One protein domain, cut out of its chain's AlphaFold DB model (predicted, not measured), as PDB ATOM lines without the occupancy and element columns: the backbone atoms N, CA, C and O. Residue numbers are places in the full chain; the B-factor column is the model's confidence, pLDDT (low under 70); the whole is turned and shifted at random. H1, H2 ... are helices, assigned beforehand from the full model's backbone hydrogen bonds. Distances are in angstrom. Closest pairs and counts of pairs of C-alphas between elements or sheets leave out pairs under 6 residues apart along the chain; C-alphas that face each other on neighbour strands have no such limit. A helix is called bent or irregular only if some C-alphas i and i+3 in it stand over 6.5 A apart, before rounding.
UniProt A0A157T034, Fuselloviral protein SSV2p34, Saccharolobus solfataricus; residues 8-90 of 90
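Overview. This is residues 8 to 90 of the 90 residues of the protein "Fuselloviral protein SSV2p34" of Saccharolobus solfataricus (UniProt A0A157T034). A long helical hairpin, H2 and H3 side by side, forms the body, and a third helix, H1, sticks out as a separate arm at the far end of a long loop, residues 27 to 40. This loop folds back between H1 and H2, and the two helices with the loop make a wide, open U with an empty gap between its limbs. The printed part has 83 residues with three named helices, in the order H1, H2, H3, and no named strand; its class is all helix. The whole is extended, with a radius of gyration of the C-alphas of 18.4 A, and flat, spanning 48 by 42 by 15 A.

Along the chain. H1, residues 8 to 26, comes first and is 27.0 A long from first to last C-alpha. It begins at C-alpha 8, at (49.545, 118.307, 10.930), and ends at C-alpha 26, at (32.724, 105.894, 27.982). Residues 27 to 40 hold no named element. H2, residues 41 to 59, begins at C-alpha 41, at (15.949, 113.602, 39.724), and is 26.9 A long. H3, residues 67 to 89, is the longest helix by residues, with 23, and is 33.2 A long; it ends at C-alpha 89, at (10.966, 122.186, 41.042).

Arrangement. H1 touches no helix. It is apart from H2 and apart from H3, with no C-alpha of either within 8 A. H2 and H3 touch, with 33 pairs of C-alphas within 8 A; their closest C-alphas are those of Gly 45 and Gly 84, 4.2 A apart. They form a helical hairpin, running opposite ways at a shallow tilt of 24 degrees, with their centres 9.8 A apart. In H1, H2 and H3 every O i to N i+4 pair is within hydrogen-bond range, and no helix is bent or irregular.

Size, cuts and confidence. The two C-alphas farthest apart in the domain are those of Tyr 9 and Asn 90, at 51.1 A. Residues 8 to 39 stand free, of which 8 to 26 belong to H1. Without them the body has 51 residues and spans 39 by 16 by 10 A, with a radius of gyration of 12.2 A. The link from H1 to H2 is long, with 14 residues, and the link from H2 to H3 is short, with 7. The printed part has no cut, and Asn 90 is the chain's last residue. The mean pLDDT of the printed part is 82.5; residues 29 to 40 and residue 90 are under 70.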
ATOM      1  N   THR A   8      50.741 119.082  11.278       72.19
ATOM      2  CA  THR A   8      49.545 118.307  10.930       72.19
ATOM      3  C   THR A   8      49.556 116.892  11.507       72.19
ATOM      4  O   THR A   8      48.532 116.433  11.996       72.19
ATOM      5  N   TYR A   9      50.700 116.205  11.530       73.44
ATOM      6  CA  TYR A   9      50.796 114.868  12.122       73.44
ATOM      7  C   TYR A   9      50.668 114.902  13.644       73.44
ATOM      8  O   TYR A   9      50.005 114.041  14.215       73.44
ATOM      9  N   ALA A  10      51.255 115.905  14.301       75.12
ATOM     10  CA  ALA A  10      51.120 116.068  15.748       75.12
ATOM     11  C   ALA A  10      49.662 116.349  16.149       75.12
ATOM     12  O   ALA A  10      49.165 115.783  17.118       75.12
ATOM     13  N   GLU A  11      48.964 117.175  15.367       75.56
ATOM     14  CA  GLU A  11      47.553 117.499  15.579       75.56
ATOM     15  C   GLU A  11      46.644 116.278  15.380       75.56
ATOM     16  O   GLU A  11      45.808 115.993  16.233       75.56
ATOM     17  N   ILE A  12      46.871 115.492  14.320       80.12
ATOM     18  CA  ILE A  12      46.129 114.245  14.069       80.12
ATOM     19  C   ILE A  12      46.316 113.248  15.219       80.12
ATOM     20  O   ILE A  12      45.344 112.641  15.666       80.12
ATOM     21  N   VAL A  13      47.542 113.094  15.728       85.12
ATOM     22  CA  VAL A  13      47.829 112.188  16.853       85.12
ATOM     23  C   VAL A  13      47.120 112.646  18.127       85.12
ATOM     24  O   VAL A  13      46.564 111.818  18.842       85.12
ATOM     25  N   LEU A  14      47.075 113.952  18.391       82.62
ATOM     26  CA  LEU A  14      46.421 114.514  19.575       82.62
ATOM     27  C   LEU A  14      44.889 114.359  19.502       82.62
ATOM     28  O   LEU A  14      44.244 113.972  20.479       82.62
ATOM     29  N   VAL A  15      44.298 114.575  18.324       84.88
ATOM     30  CA  VAL A  15      42.869 114.309  18.084       84.88
ATOM     31  C   VAL A  15      42.559 112.819  18.241       84.88
ATOM     32  O   VAL A  15      41.579 112.452  18.885       84.88
ATOM     33  N   PHE A  16      43.408 111.942  17.710       87.75
ATOM     34  CA  PHE A  16      43.225 110.503  17.854       87.75
ATOM     35  C   PHE A  16      43.287 110.066  19.325       87.75
ATOM     36  O   PHE A  16      42.400 109.356  19.795       87.75
ATOM     37  N   ASP A  17      44.281 110.542  20.075       85.50
ATOM     38  CA  ASP A  17      44.467 110.202  21.488       85.50
ATOM     39  C   ASP A  17      43.287 110.670  22.354       85.50
ATOM     40  O   ASP A  17      42.757 109.917  23.172       85.50
ATOM     41  N   THR A  18      42.778 111.880  22.102       84.81
ATOM     42  CA  THR A  18      41.602 112.404  22.816       84.81
ATOM     43  C   THR A  18      40.328 111.612  22.515       84.81
ATOM     44  O   THR A  18      39.545 111.347  23.433       84.81
ATOM     45  N   ILE A  19      40.129 111.161  21.272       90.56
ATOM     46  CA  ILE A  19      39.008 110.286  20.899       90.56
ATOM     47  C   ILE A  19      39.129 108.934  21.607       90.56
ATOM     48  O   ILE A  19      38.167 108.485  22.234       90.56
ATOM     49  N   ILE A  20      40.306 108.302  21.570       87.31
ATOM     50  CA  ILE A  20      40.547 107.009  22.224       87.31
ATOM     51  C   ILE A  20      40.376 107.116  23.740       87.31
ATOM     52  O   ILE A  20      39.738 106.248  24.341       87.31
ATOM     53  N   MET A  21      40.870 108.186  24.364       85.00
ATOM     54  CA  MET A  21      40.670 108.453  25.788       85.00
ATOM     55  C   MET A  21      39.181 108.606  26.116       85.00
ATOM     56  O   MET A  21      38.691 107.998  27.067       85.00
ATOM     57  N   THR A  22      38.441 109.359  25.303       83.69
ATOM     58  CA  THR A  22      36.999 109.569  25.487       83.69
ATOM     59  C   THR A  22      36.226 108.257  25.370       83.69
ATOM     60  O   THR A  22      35.447 107.927  26.262       83.69
ATOM     61  N   ILE A  23      36.492 107.462  24.329       85.19
ATOM     62  CA  ILE A  23      35.899 106.130  24.123       85.19
ATOM     63  C   ILE A  23      36.239 105.211  25.302       85.19
ATOM     64  O   ILE A  23      35.356 104.568  25.868       85.19
ATOM     65  N   SER A  24      37.502 105.194  25.729       82.31
ATOM     66  CA  SER A  24      37.961 104.376  26.856       82.31
ATOM     67  C   SER A  24      37.261 104.744  28.162       82.31
ATOM     68  O   SER A  24      36.959 103.856  28.955       82.31
ATOM     69  N   LEU A  25      36.970 106.029  28.388       80.44
ATOM     70  CA  LEU A  25      36.200 106.489  29.544       80.44
ATOM     71  C   LEU A  25      34.715 106.131  29.434       80.44
ATOM     72  O   LEU A  25      34.124 105.737  30.437       80.44
ATOM     73  N   LEU A  26      34.133 106.212  28.234       80.75
ATOM     74  CA  LEU A  26      32.724 105.894  27.982       80.75
ATOM     75  C   LEU A  26      32.422 104.402  28.186       80.75
ATOM     76  O   LEU A  26      31.402 104.047  28.772       80.75
ATOM     77  N   PHE A  27      33.330 103.531  27.738       79.56
ATOM     78  CA  PHE A  27      33.207 102.073  27.860       79.56
ATOM     79  C   PHE A  27      33.902 101.500  29.095       79.56
ATOM     80  O   PHE A  27      33.937 100.280  29.293       79.56
ATOM     81  N   ARG A  28      34.448 102.360  29.961       75.81
ATOM     82  CA  ARG A  28      35.036 101.919  31.219       75.81
ATOM     83  C   ARG A  28      33.947 101.272  32.064       75.81
ATOM     84  O   ARG A  28      33.020 101.940  32.519       75.81
ATOM     85  N   LYS A  29      34.095  99.970  32.328       68.00
ATOM     86  CA  LYS A  29      33.184  99.249  33.223       68.00
ATOM     87  C   LYS A  29      33.068 100.003  34.557       68.00
ATOM     88  O   LYS A  29      34.101 100.356  35.143       68.00
ATOM     89  N   PRO A  30      31.845 100.250  35.053       64.75
ATOM     90  CA  PRO A  30      31.662 100.902  36.336       64.75
ATOM     91  C   PRO A  30      32.295 100.031  37.423       64.75
ATOM     92  O   PRO A  30      32.057  98.825  37.492       64.75
ATOM     93  N   LYS A  31      33.136 100.636  38.272       66.69
ATOM     94  CA  LYS A  31      33.626  99.966  39.486       66.69
ATOM     95  C   LYS A  31      32.403  99.516  40.302       66.69
ATOM     96  O   LYS A  31      31.461 100.306  40.397       66.69
ATOM     97  N   PRO A  32      32.395  98.314  40.904       59.94
ATOM     98  CA  PRO A  32      31.263  97.867  41.703       59.94
ATOM     99  C   PRO A  32      31.163  98.748  42.950       59.94
ATOM    100  O   PRO A  32      31.871  98.549  43.935       59.94
ATOM    101  N   LYS A  33      30.311  99.773  42.896       56.38
ATOM    102  CA  LYS A  33      29.878 100.521  44.072       56.38
ATOM    103  C   LYS A  33      28.549  99.932  44.518       56.38
ATOM    104  O   LYS A  33      27.540 100.048  43.831       56.38
ATOM    105  N   SER A  34      28.598  99.277  45.673       63.75
ATOM    106  CA  SER A  34      27.428  99.001  46.497       63.75
ATOM    107  C   SER A  34      26.718 100.316  46.845       63.75
ATOM    108  O   SER A  34      27.376 101.352  46.969       63.75
ATOM    109  N   VAL A  35      25.403 100.208  47.056       55.47
ATOM    110  CA  VAL A  35      24.417 101.206  47.510       55.47
ATOM    111  C   VAL A  35      23.501 101.673  46.377       55.47
ATOM    112  O   VAL A  35      23.923 102.323  45.425       55.47
ATOM    113  N   ARG A  36      22.212 101.324  46.514       59.00
ATOM    114  CA  ARG A  36      21.088 101.828  45.714       59.00
ATOM    115  C   ARG A  36      21.208 103.346  45.549       59.00
ATOM    116  O   ARG A  36      20.859 104.102  46.448       59.00
ATOM    117  N   LEU A  37      21.672 103.781  44.383       56.72
ATOM    118  CA  LEU A  37      21.500 105.144  43.908       56.72
ATOM    119  C   LEU A  37      20.057 105.242  43.429       56.72
ATOM    120  O   LEU A  37      19.772 104.918  42.284       56.72
ATOM    121  N   THR A  38      19.130 105.651  44.292       58.47
ATOM    122  CA  THR A  38      17.956 106.377  43.799       58.47
ATOM    123  C   THR A  38      18.509 107.659  43.181       58.47
ATOM    124  O   THR A  38      18.991 108.510  43.937       58.47
ATOM    125  N   PRO A  39      18.567 107.790  41.842       60.94
ATOM    126  CA  PRO A  39      19.143 108.972  41.222       60.94
ATOM    127  C   PRO A  39      18.281 110.149  41.657       60.94
ATOM    128  O   PRO A  39      17.072 110.128  41.444       60.94
ATOM    129  N   ASN A  40      18.871 111.142  42.322       68.56
ATOM    130  CA  ASN A  40      18.122 112.339  42.677       68.56
ATOM    131  C   ASN A  40      17.718 113.021  41.354       68.56
ATOM    132  O   ASN A  40      18.615 113.458  40.621       68.56
ATOM    133  N   PRO A  41      16.415 113.096  41.018       71.06
ATOM    134  CA  PRO A  41      15.949 113.602  39.724       71.06
ATOM    135  C   PRO A  41      16.398 115.047  39.479       71.06
ATOM    136  O   PRO A  41      16.565 115.458  38.333       71.06
ATOM    137  N   ARG A  42      16.738 115.781  40.548       76.38
ATOM    138  CA  ARG A  42      17.319 117.123  40.464       76.38
ATOM    139  C   ARG A  42      18.620 117.172  39.666       76.38
ATOM    140  O   ARG A  42      18.867 118.173  39.005       76.38
ATOM    141  N   PHE A  43      19.449 116.122  39.675       81.94
ATOM    142  CA  PHE A  43      20.665 116.111  38.849       81.94
ATOM    143  C   PHE A  43      20.330 116.131  37.358       81.94
ATOM    144  O   PHE A  43      20.954 116.878  36.612       81.94
ATOM    145  N   ILE A  44      19.316 115.372  36.931       85.31
ATOM    146  CA  ILE A  44      18.846 115.365  35.538       85.31
ATOM    147  C   ILE A  44      18.314 116.750  35.159       85.31
ATOM    148  O   ILE A  44      18.669 117.270  34.104       85.31
ATOM    149  N   GLY A  45      17.537 117.377  36.045       86.19
ATOM    150  CA  GLY A  45      17.060 118.744  35.845       86.19
ATOM    151  C   GLY A  45      18.200 119.753  35.656       86.19
ATOM    152  O   GLY A  45      18.179 120.534  34.706       86.19
ATOM    153  N   TRP A  46      19.249 119.682  36.485       88.50
ATOM    154  CA  TRP A  46      20.437 120.533  36.341       88.50
ATOM    155  C   TRP A  46      21.192 120.291  35.035       88.50
ATOM    156  O   TRP A  46      21.586 121.259  34.387       88.50
ATOM    157  N   TYR A  47      21.366 119.034  34.616       90.31
ATOM    158  CA  TYR A  47      21.993 118.726  33.328       90.31
ATOM    159  C   TYR A  47      21.215 119.334  32.162       90.31
ATOM    160  O   TYR A  47      21.826 119.952  31.292       90.31
ATOM    161  N   LEU A  48      19.884 119.223  32.169       90.06
ATOM    162  CA  LEU A  48      19.033 119.791  31.123       90.06
ATOM    163  C   LEU A  48      19.135 121.320  31.079       90.06
ATOM    164  O   LEU A  48      19.377 121.879  30.011       90.06
ATOM    165  N   VAL A  49      19.049 121.991  32.231       92.81
ATOM    166  CA  VAL A  49      19.162 123.457  32.320       92.81
ATOM    167  C   VAL A  49      20.528 123.942  31.840       92.81
ATOM    168  O   VAL A  49      20.599 124.825  30.985       92.81
ATOM    169  N   ILE A  50      21.615 123.350  32.341       92.38
ATOM    170  CA  ILE A  50      22.978 123.739  31.957       92.38
ATOM    171  C   ILE A  50      23.201 123.477  30.466       92.38
ATOM    172  O   ILE A  50      23.737 124.346  29.782       92.38
ATOM    173  N   SER A  51      22.741 122.331  29.949       90.94
ATOM    174  CA  SER A  51      22.871 121.993  28.527       90.94
ATOM    175  C   SER A  51      22.110 122.954  27.612       90.94
ATOM    176  O   SER A  51      22.608 123.295  26.546       90.94
ATOM    177  N   ALA A  52      20.940 123.440  28.032       91.81
ATOM    178  CA  ALA A  52      20.166 124.397  27.249       91.81
ATOM    179  C   ALA A  52      20.805 125.796  27.255       91.81
ATOM    180  O   ALA A  52      20.775 126.502  26.247       91.81
ATOM    181  N   ILE A  53      21.422 126.199  28.371       93.50
ATOM    182  CA  ILE A  53      22.174 127.460  28.456       93.50
ATOM    183  C   ILE A  53      23.416 127.397  27.564       93.50
ATOM    184  O   ILE A  53      23.673 128.329  26.800       93.50
ATOM    185  N   THR A  54      24.179 126.303  27.624       92.81
ATOM    186  CA  THR A  54      25.366 126.140  26.776       92.81
ATOM    187  C   THR A  54      24.991 126.025  25.304       92.81
ATOM    188  O   THR A  54      25.621 126.681  24.479       92.81
ATOM    189  N   ALA A  55      23.939 125.278  24.961       90.69
ATOM    190  CA  ALA A  55      23.434 125.199  23.593       90.69
ATOM    191  C   ALA A  55      22.970 126.568  23.075       90.69
ATOM    192  O   ALA A  55      23.259 126.900  21.928       90.69
ATOM    193  N   LEU A  56      22.342 127.401  23.915       91.94
ATOM    194  CA  LEU A  56      21.990 128.774  23.544       91.94
ATOM    195  C   LEU A  56      23.239 129.627  23.277       91.94
ATOM    196  O   LEU A  56      23.305 130.319  22.264       91.94
ATOM    197  N   ALA A  57      24.254 129.551  24.138       90.75
ATOM    198  CA  ALA A  57      25.506 130.274  23.923       90.75
ATOM    199  C   ALA A  57      26.200 129.840  22.618       90.75
ATOM    200  O   ALA A  57      26.634 130.687  21.843       90.75
ATOM    201  N   VAL A  58      26.250 128.533  22.339       89.62
ATOM    202  CA  VAL A  58      26.834 127.986  21.102       89.62
ATOM    203  C   VAL A  58      26.004 128.374  19.876       89.62
ATOM    204  O   VAL A  58      26.574 128.727  18.847       89.62
ATOM    205  N   SER A  59      24.672 128.381  19.995       87.50
ATOM    206  CA  SER A  59      23.758 128.785  18.919       87.50
ATOM    207  C   SER A  59      24.032 130.205  18.423       87.50
ATOM    208  O   SER A  59      23.889 130.478  17.238       87.50
ATOM    209  N   HIS A  60      24.517 131.097  19.292       84.81
ATOM    210  CA  HIS A  60      24.852 132.469  18.910       84.81
ATOM    211  C   HIS A  60      26.033 132.567  17.932       84.81
ATOM    212  O   HIS A  60      26.125 133.525  17.170       84.81
ATOM    213  N   PHE A  61      26.923 131.572  17.932       87.00
ATOM    214  CA  PHE A  61      28.073 131.501  17.029       87.00
ATOM    215  C   PHE A  61      27.833 130.570  15.832       87.00
ATOM    216  O   PHE A  61      28.709 130.430  14.978       87.00
ATOM    217  N   ALA A  62      26.673 129.914  15.770       84.75
ATOM    218  CA  ALA A  62      26.336 128.992  14.699       84.75
ATOM    219  C   ALA A  62      25.804 129.741  13.468       84.75
ATOM    220  O   ALA A  62      25.017 130.683  13.573       84.75
ATOM    221  N   LEU A  63      26.215 129.291  12.281       87.00
ATOM    222  CA  LEU A  63      25.668 129.759  11.010       87.00
ATOM    223  C   LEU A  63      24.470 128.887  10.634       87.00
ATOM    224  O   LEU A  63      24.610 127.681  10.434       87.00
ATOM    225  N   TYR A  64      23.297 129.506  10.529       85.06
ATOM    226  CA  TYR A  64      22.059 128.828  10.155       85.06
ATOM    227  C   TYR A  64      21.813 128.941   8.654       85.06
ATOM    228  O   TYR A  64      21.942 130.019   8.076       85.06
ATOM    229  N   GLN A  65      21.433 127.827   8.029       84.38
ATOM    230  CA  GLN A  65      21.140 127.774   6.598       84.38
ATOM    231  C   GLN A  65      19.799 128.444   6.260       84.38
ATOM    232  O   GLN A  65      19.640 128.999   5.174       84.38
ATOM    233  N   SER A  66      18.845 128.434   7.196       86.81
ATOM    234  CA  SER A  66      17.563 129.119   7.065       86.81
ATOM    235  C   SER A  66      17.089 129.723   8.392       86.81
ATOM    236  O   SER A  66      17.447 129.265   9.479       86.81
ATOM    237  N   LEU A  67      16.223 130.740   8.307       86.19
ATOM    238  CA  LEU A  67      15.543 131.314   9.477       86.19
ATOM    239  C   LEU A  67      14.669 130.276  10.200       86.19
ATOM    240  O   LEU A  67      14.508 130.345  11.415       86.19
ATOM    241  N   ILE A  68      14.125 129.306   9.463       87.19
ATOM    242  CA  ILE A  68      13.283 128.244  10.018       87.19
ATOM    243  C   ILE A  68      14.115 127.343  10.936       87.19
ATOM    244  O   ILE A  68      13.677 127.045  12.045       87.19
ATOM    245  N   ASP A  69      15.335 126.986  10.526       82.62
ATOM    246  CA  ASP A  69      16.246 126.168  11.339       82.62
ATOM    247  C   ASP A  69      16.647 126.886  12.631       82.62
ATOM    248  O   ASP A  69      16.716 126.270  13.697       82.62
ATOM    249  N   TYR A  70      16.848 128.204  12.550       85.69
ATOM    250  CA  TYR A  70      17.127 129.038  13.715       85.69
ATOM    251  C   TYR A  70      15.963 129.023  14.715       85.69
ATOM    252  O   TYR A  70      16.155 128.686  15.885       85.69
ATOM    253  N   PHE A  71      14.742 129.334  14.265       89.00
ATOM    254  CA  PHE A  71      13.572 129.370  15.148       89.00
ATOM    255  C   PHE A  71      13.203 127.990  15.696       89.00
ATOM    256  O   PHE A  71      12.833 127.882  16.866       89.00
ATOM    257  N   MET A  72      13.344 126.930  14.894       89.25
ATOM    258  CA  MET A  72      13.108 125.559  15.348       89.25
ATOM    259  C   MET A  72      14.123 125.147  16.423       89.25
ATOM    260  O   MET A  72      13.736 124.600  17.457       89.25
ATOM    261  N   GLY A  73      15.407 125.460  16.225       88.25
ATOM    262  CA  GLY A  73      16.447 125.223  17.227       88.25
ATOM    263  C   GLY A  73      16.193 125.993  18.524       88.25
ATOM    264  O   GLY A  73      16.304 125.429  19.613       88.25
ATOM    265  N   LEU A  74      15.775 127.257  18.419       90.31
ATOM    266  CA  LEU A  74      15.457 128.099  19.573       90.31
ATOM    267  C   LEU A  74      14.243 127.568  20.355       90.31
ATOM    268  O   LEU A  74      14.268 127.523  21.588       90.31
ATOM    269  N   PHE A  75      13.207 127.117  19.643       92.00
ATOM    270  CA  PHE A  75      12.017 126.503  20.230       92.00
ATOM    271  C   PHE A  75      12.360 125.217  20.992       92.00
ATOM    272  O   PHE A  75      11.984 125.070  22.157       92.00
ATOM    273  N   LEU A  76      13.124 124.313  20.372       90.69
ATOM    274  CA  LEU A  76      13.572 123.074  21.015       90.69
ATOM    275  C   LEU A  76      14.426 123.358  22.254       90.69
ATOM    276  O   LEU A  76      14.222 122.735  23.297       90.69
ATOM    277  N   ASN A  77      15.334 124.331  22.175       92.31
ATOM    278  CA  ASN A  77      16.169 124.710  23.307       92.31
ATOM    279  C   ASN A  77      15.341 125.264  24.483       92.31
ATOM    280  O   ASN A  77      15.568 124.898  25.636       92.31
ATOM    281  N   SER A  78      14.334 126.096  24.192       92.12
ATOM    282  CA  SER A  78      13.392 126.612  25.194       92.12
ATOM    283  C   SER A  78      12.580 125.494  25.860       92.12
ATOM    284  O   SER A  78      12.420 125.489  27.082       92.12
ATOM    285  N   LEU A  79      12.130 124.505  25.081       93.12
ATOM    286  CA  LEU A  79      11.396 123.346  25.591       93.12
ATOM    287  C   LEU A  79      12.261 122.509  26.543       93.12
ATOM    288  O   LEU A  79      11.812 122.159  27.636       93.12
ATOM    289  N   ILE A  80      13.512 122.232  26.169       90.25
ATOM    290  CA  ILE A  80      14.462 121.483  27.006       90.25
ATOM    291  C   ILE A  80      14.745 122.232  28.312       90.25
ATOM    292  O   ILE A  80      14.731 121.624  29.386       90.25
ATOM    293  N   PHE A  81      14.935 123.551  28.244       92.75
ATOM    294  CA  PHE A  81      15.112 124.388  29.429       92.75
ATOM    295  C   PHE A  81      13.893 124.317  30.360       92.75
ATOM    296  O   PHE A  81      14.043 124.086  31.560       92.75
ATOM    297  N   TYR A  82      12.680 124.447  29.814       92.62
ATOM    298  CA  TYR A  82      11.437 124.357  30.583       92.62
ATOM    299  C   TYR A  82      11.282 123.003  31.285       92.62
ATOM    300  O   TYR A  82      10.977 122.957  32.480       92.62
ATOM    301  N   VAL A  83      11.533 121.899  30.571       90.62
ATOM    302  CA  VAL A  83      11.501 120.547  31.147       90.62
ATOM    303  C   VAL A  83      12.541 120.413  32.261       90.62
ATOM    304  O   VAL A  83      12.216 119.912  33.336       90.62
ATOM    305  N   GLY A  84      13.759 120.918  32.052       88.94
ATOM    306  CA  GLY A  84      14.813 120.923  33.067       88.94
ATOM    307  C   GLY A  84      14.404 121.655  34.348       88.94
ATOM    308  O   GLY A  84      14.548 121.109  35.443       88.94
ATOM    309  N   VAL A  85      13.817 122.850  34.223       91.56
ATOM    310  CA  VAL A  85      13.302 123.620  35.368       91.56
ATOM    311  C   VAL A  85      12.156 122.883  36.062       91.56
ATOM    312  O   VAL A  85      12.143 122.792  37.288       91.56
ATOM    313  N   LYS A  86      11.216 122.300  35.308       90.69
ATOM    314  CA  LYS A  86      10.124 121.504  35.886       90.69
ATOM    315  C   LYS A  86      10.641 120.319  36.699       90.69
ATOM    316  O   LYS A  86      10.134 120.095  37.789       90.69
ATOM    317  N   VAL A  87      11.659 119.612  36.215       88.00
ATOM    318  CA  VAL A  87      12.289 118.482  36.924       88.00
ATOM    319  C   VAL A  87      13.035 118.922  38.193       88.00
ATOM    320  O   VAL A  87      13.188 118.127  39.113       88.00
ATOM    321  N   LEU A  88      13.505 120.173  38.268       86.00
ATOM    322  CA  LEU A  88      14.150 120.717  39.472       86.00
ATOM    323  C   LEU A  88      13.157 121.135  40.560       86.00
ATOM    324  O   LEU A  88      13.480 121.045  41.746       86.00
ATOM    325  N   VAL A  89      12.000 121.651  40.146       85.38
ATOM    326  CA  VAL A  89      10.966 122.186  41.042       85.38
ATOM    327  C   VAL A  89      10.071 121.080  41.610       85.38
ATOM    328  O   VAL A  89       9.571 121.232  42.723       85.38
ATOM    329  N   ASN A  90       9.871 119.996  40.857       65.38
ATOM    330  CA  ASN A  90       9.048 118.844  41.239       65.38
ATOM    331  C   ASN A  90       9.820 117.841  42.111       65.38
ATOM    332  O   ASN A  90       9.172 117.207  42.970       65.38
TER     333      ASN A  90